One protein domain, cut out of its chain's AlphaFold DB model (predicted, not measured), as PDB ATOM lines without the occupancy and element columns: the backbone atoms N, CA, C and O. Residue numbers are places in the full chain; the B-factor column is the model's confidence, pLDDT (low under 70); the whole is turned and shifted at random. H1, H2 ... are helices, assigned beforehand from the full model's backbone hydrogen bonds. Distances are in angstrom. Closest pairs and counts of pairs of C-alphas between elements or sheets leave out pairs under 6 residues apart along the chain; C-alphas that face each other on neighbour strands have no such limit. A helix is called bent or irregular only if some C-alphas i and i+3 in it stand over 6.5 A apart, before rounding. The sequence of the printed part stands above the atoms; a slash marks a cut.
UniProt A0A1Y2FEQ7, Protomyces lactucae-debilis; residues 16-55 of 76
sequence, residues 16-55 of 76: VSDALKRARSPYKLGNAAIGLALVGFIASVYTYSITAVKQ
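AT A GLANCE: This is residues 16 to 55 of the 76 residues of a protein of Protomyces lactucae-debilis (UniProt A0A1Y2FEQ7). A single long helix, H2, makes most of the length of a thin rod, and a short helix, H1, sits at the end where the printed part begins, with a tight turn between the two. Nothing folds back along H2, and residues 16 to 55 stand free. The printed part has 40 residues with two named helices, H1 then H2, and no named strand; the class is all helix. The whole is extended, with a radius of gyration of the C-alphas of 17.3 A, and the C-alphas span 55 by 15 by 5 A.

IN THESE COORDINATES: The printed part begins at Val 16, two residues before the first helix. H1 holds residues 18 to 24, Asp 18 to Arg 24, and measures 10.0 A from first to last C-alpha; C-alpha 18 is at (115.080, 168.991, 265.602). H2 holds residues 27 to 52, Tyr 27 to Ala 52, and measures 36.7 A. It begins with C-alpha 27 at (118.764, 176.627, 252.754) and ends with C-alpha 52 at (112.583, 208.628, 235.801). Residues 53 to 55 follow it.

HOW THE PARTS SIT: H1 and H2 meet only through their link, the two residues Ser 25 and Pro 26, which is a tight link. They form no hairpin. In both H1 and H2, each backbone O of residue i is within hydrogen-bond range of the N of residue i+4 inside the helix. Neither helix is bent or irregular.

THE WHOLE: The two C-alphas farthest apart are those of Ala 19 and Gln 55, 55.4 A. The first and last printed C-alphas, of Val 16 and Gln 55, are 51.0 A apart. The printed part has no cut and no long link. The mean pLDDT of the printed part is 91.7, with a mean of 86 in H1 and 96 in H2; no printed residue is under 70.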
ATOM      1  N   VAL A  16     108.372 172.596 265.265       81.62
ATOM      2  CA  VAL A  16     109.355 172.034 264.327       81.62
ATOM      3  C   VAL A  16     110.255 171.032 265.057       81.62
ATOM      4  O   VAL A  16     110.884 171.405 266.050       81.62
ATOM      5  N   SER A  17     110.357 169.790 264.563       85.00
ATOM      6  CA  SER A  17     111.270 168.788 265.137       85.00
ATOM      7  C   SER A  17     112.740 169.153 264.891       85.00
ATOM      8  O   SER A  17     113.071 169.852 263.930       85.00
ATOM      9  N   ASP A  18     113.650 168.674 265.740       82.62
ATOM     10  CA  ASP A  18     115.080 168.991 265.602       82.62
ATOM     11  C   ASP A  18     115.699 168.387 264.332       82.62
ATOM     12  O   ASP A  18     116.559 169.009 263.701       82.62
ATOM     13  N   ALA A  19     115.186 167.240 263.874       83.06
ATOM     14  CA  ALA A  19     115.538 166.668 262.575       83.06
ATOM     15  C   ALA A  19     115.143 167.604 261.417       83.06
ATOM     16  O   ALA A  19     115.938 167.844 260.505       83.06
ATOM     17  N   LEU A  20     113.948 168.203 261.485       84.06
ATOM     18  CA  LEU A  20     113.455 169.136 260.473       84.06
ATOM     19  C   LEU A  20     114.199 170.484 260.502       84.06
ATOM     20  O   LEU A  20     114.468 171.060 259.446       84.06
ATOM     21  N   LYS A  21     114.599 170.979 261.681       86.25
ATOM     22  CA  LYS A  21     115.443 172.186 261.799       86.25
ATOM     23  C   LYS A  21     116.803 171.995 261.129       86.25
ATOM     24  O   LYS A  21     117.239 172.886 260.399       86.25
ATOM     25  N   ARG A  22     117.454 170.845 261.345       86.56
ATOM     26  CA  ARG A  22     118.742 170.511 260.716       86.56
ATOM     27  C   ARG A  22     118.607 170.387 259.201       86.56
ATOM     28  O   ARG A  22     119.411 170.968 258.482       86.56
ATOM     29  N   ALA A  23     117.557 169.719 258.725       88.88
ATOM     30  CA  ALA A  23     117.286 169.583 257.294       88.88
ATOM     31  C   ALA A  23     117.111 170.936 256.581       88.88
ATOM     32  O   ALA A  23     117.489 171.074 255.423       88.88
ATOM     33  N   ARG A  24     116.587 171.958 257.272       89.25
ATOM     34  CA  ARG A  24     116.429 173.316 256.718       89.25
ATOM     35  C   ARG A  24     117.663 174.200 256.867       89.25
ATOM     36  O   ARG A  24     117.731 175.231 256.206       89.25
ATOM     37  N   SER A  25     118.616 173.829 257.723       88.25
ATOM     38  CA  SER A  25     119.828 174.608 257.995       88.25
ATOM     39  C   SER A  25     120.563 175.099 256.738       88.25
ATOM     40  O   SER A  25     120.862 176.293 256.696       88.25
ATOM     41  N   PRO A  26     120.813 174.268 255.702       90.38
ATOM     42  CA  PRO A  26     121.596 174.712 254.548       90.38
ATOM     43  C   PRO A  26     120.872 175.738 253.662       90.38
ATOM     44  O   PRO A  26     121.521 176.555 253.020       90.38
ATOM     45  N   TYR A  27     119.536 175.756 253.652       93.69
ATOM     46  CA  TYR A  27     118.764 176.627 252.754       93.69
ATOM     47  C   TYR A  27     118.479 178.014 253.329       93.69
ATOM     48  O   TYR A  27     118.052 178.902 252.598       93.69
ATOM     49  N   LYS A  28     118.706 178.231 254.632       92.00
ATOM     50  CA  LYS A  28     118.376 179.508 255.286       92.00
ATOM     51  C   LYS A  28     119.111 180.680 254.648       92.00
ATOM     52  O   LYS A  28     118.488 181.687 254.338       92.00
ATOM     53  N   LEU A  29     120.420 180.528 254.443       93.56
ATOM     54  CA  LEU A  29     121.255 181.597 253.906       93.56
ATOM     55  C   LEU A  29     120.968 181.841 252.421       93.56
ATOM     56  O   LEU A  29     120.777 182.986 252.024       93.56
ATOM     57  N   GLY A  30     120.865 180.771 251.623       95.06
ATOM     58  CA  GLY A  30     120.546 180.875 250.197       95.06
ATOM     59  C   GLY A  30     119.184 181.526 249.957       95.06
ATOM     60  O   GLY A  30     119.080 182.482 249.194       95.06
ATOM     61  N   ASN A  31     118.151 181.087 250.678       95.88
ATOM     62  CA  ASN A  31     116.810 181.652 250.540       95.88
ATOM     63  C   ASN A  31     116.747 183.106 251.026       95.88
ATOM     64  O   ASN A  31     116.062 183.916 250.406       95.88
ATOM     65  N   ALA A  32     117.468 183.457 252.097       97.25
ATOM     66  CA  ALA A  32     117.555 184.841 252.559       97.25
ATOM     67  C   ALA A  32     118.250 185.740 251.526       97.25
ATOM     68  O   ALA A  32     117.759 186.830 251.248       97.25
ATOM     69  N   ALA A  33     119.344 185.274 250.919       98.06
ATOM     70  CA  ALA A  33     120.056 186.015 249.883       98.06
ATOM     71  C   ALA A  33     119.180 186.256 248.644       98.06
ATOM     72  O   ALA A  33     119.086 187.387 248.174       98.06
ATOM     73  N   ILE A  34     118.483 185.225 248.156       98.12
ATOM     74  CA  ILE A  34     117.551 185.360 247.026       98.12
ATOM     75  C   ILE A  34     116.376 186.276 247.384       98.12
ATOM     76  O   ILE A  34     115.999 187.125 246.582       98.12
ATOM     77  N   GLY A  35     115.827 186.154 248.596       98.19
ATOM     78  CA  GLY A  35     114.771 187.042 249.080       98.19
ATOM     79  C   GLY A  35     115.213 188.506 249.116       98.19
ATOM     80  O   GLY A  35     114.499 189.372 248.619       98.19
ATOM     81  N   LEU A  36     116.413 188.782 249.633       98.56
ATOM     82  CA  LEU A  36     116.991 190.128 249.652       98.56
ATOM     83  C   LEU A  36     117.244 190.668 248.245       98.56
ATOM     84  O   LEU A  36     116.920 191.821 247.973       98.56
ATOM     85  N   ALA A  37     117.776 189.841 247.344       98.62
ATOM     86  CA  ALA A  37     117.994 190.227 245.955       98.62
ATOM     87  C   ALA A  37     116.674 190.601 245.265       98.62
ATOM     88  O   ALA A  37     116.598 191.630 244.597       98.62
ATOM     89  N   LEU A  38     115.617 189.814 245.481       98.69
ATOM     90  CA  LEU A  38     114.300 190.073 244.909       98.69
ATOM     91  C   LEU A  38     113.679 191.364 245.461       98.69
ATOM     92  O   LEU A  38     113.197 192.189 244.690       98.69
ATOM     93  N   VAL A  39     113.725 191.569 246.783       98.62
ATOM     94  CA  VAL A  39     113.226 192.799 247.421       98.62
ATOM     95  C   VAL A  39     113.999 194.022 246.927       98.62
ATOM     96  O   VAL A  39     113.383 195.023 246.565       98.62
ATOM     97  N   GLY A  40     115.329 193.935 246.859       98.62
ATOM     98  CA  GLY A  40     116.178 195.011 246.348       98.62
ATOM     99  C   GLY A  40     115.877 195.342 244.887       98.62
ATOM    100  O   GLY A  40     115.748 196.515 244.538       98.62
ATOM    101  N   PHE A  41     115.685 194.323 244.047       98.50
ATOM    102  CA  PHE A  41     115.300 194.506 242.650       98.50
ATOM    103  C   PHE A  41     113.955 195.232 242.515       98.50
ATOM    104  O   PHE A  41     113.865 196.229 241.801       98.50
ATOM    105  N   ILE A  42     112.926 194.795 243.246       98.50
ATOM    106  CA  ILE A  42     111.596 195.424 243.215       98.50
ATOM    107  C   ILE A  42     111.669 196.879 243.693       98.50
ATOM    108  O   ILE A  42     111.149 197.771 243.024       98.50
ATOM    109  N   ALA A  43     112.341 197.133 244.820       98.25
ATOM    110  CA  ALA A  43     112.501 198.479 245.363       98.25
ATOM    111  C   ALA A  43     113.252 199.402 244.390       98.25
ATOM    112  O   ALA A  43     112.872 200.563 244.221       98.25
ATOM    113  N   SER A  44     114.278 198.878 243.711       97.81
ATOM    114  CA  SER A  44     115.027 199.603 242.685       97.81
ATOM    115  C   SER A  44     114.138 199.986 241.507       97.81
ATOM    116  O   SER A  44     114.163 201.140 241.091       97.81
ATOM    117  N   VAL A  45     113.352 199.045 240.973       97.19
ATOM    118  CA  VAL A  45     112.439 199.316 239.852       97.19
ATOM    119  C   VAL A  45     111.398 200.357 240.256       97.19
ATOM    120  O   VAL A  45     111.242 201.346 239.551       97.19
ATOM    121  N   TYR A  46     110.752 200.193 241.412       95.25
ATOM    122  CA  TYR A  46     109.751 201.137 241.918       95.25
ATOM    123  C   TYR A  46     110.311 202.557 242.067       95.25
ATOM    124  O   TYR A  46     109.728 203.521 241.570       95.25
ATOM    125  N   THR A  47     111.472 202.679 242.712       95.81
ATOM    126  CA  THR A  47     112.120 203.977 242.931       95.81
ATOM    127  C   THR A  47     112.522 204.606 241.601       95.81
ATOM    128  O   THR A  47     112.236 205.778 241.357       95.81
ATOM    129  N   TYR A  48     113.121 203.818 240.704       94.94
ATOM    130  CA  TYR A  48     113.487 204.286 239.373       94.94
ATOM    131  C   TYR A  48     112.263 204.784 238.605       94.94
ATOM    132  O   TYR A  48     112.300 205.893 238.085       94.94
ATOM    133  N   SER A  49     111.157 204.036 238.602       93.19
ATOM    134  CA  SER A  49     109.922 204.429 237.918       93.19
ATOM    135  C   SER A  49     109.392 205.789 238.374       93.19
ATOM    136  O   SER A  49     108.958 206.565 237.530       93.19
ATOM    137  N   ILE A  50     109.462 206.121 239.666       89.38
ATOM    138  CA  ILE A  50     109.025 207.437 240.166       89.38
ATOM    139  C   ILE A  50     109.997 208.542 239.739       89.38
ATOM    140  O   ILE A  50     109.572 209.602 239.295       89.38
ATOM    141  N   THR A  51     111.305 208.298 239.859       87.69
ATOM    142  CA  THR A  51     112.339 209.311 239.569       87.69
ATOM    143  C   THR A  51     112.559 209.568 238.079       87.69
ATOM    144  O   THR A  51     112.923 210.675 237.690       87.69
ATOM    145  N   ALA A  52     112.363 208.550 237.239       87.19
ATOM    146  CA  ALA A  52     112.583 208.628 235.801       87.19
ATOM    147  C   ALA A  52     111.432 209.345 235.086       87.19
ATOM    148  O   ALA A  52     111.639 209.955 234.036       87.19
ATOM    149  N   VAL A  53     110.226 209.297 235.655       83.81
ATOM    150  CA  VAL A  53     109.101 210.092 235.173       83.81
ATOM    151  C   VAL A  53     109.323 211.529 235.626       83.81
ATOM    152  O   VAL A  53     109.160 211.854 236.805       83.81
ATOM    153  N   LYS A  54     109.689 212.396 234.673       73.38
ATOM    154  CA  LYS A  54     109.588 213.845 234.858       73.38
ATOM    155  C   LYS A  54     108.158 214.139 235.306       73.38
ATOM    156  O   LYS A  54     107.221 213.889 234.556       73.38
ATOM    157  N   GLN A  55     108.012 214.584 236.547       75.62
ATOM    158  CA  GLN A  55     106.734 215.067 237.046       75.62
ATOM    159  C   GLN A  55     106.396 216.314 236.223       75.62
ATOM    160  O   GLN A  55     107.224 217.223 236.155       75.62
TER     161      GLN A  55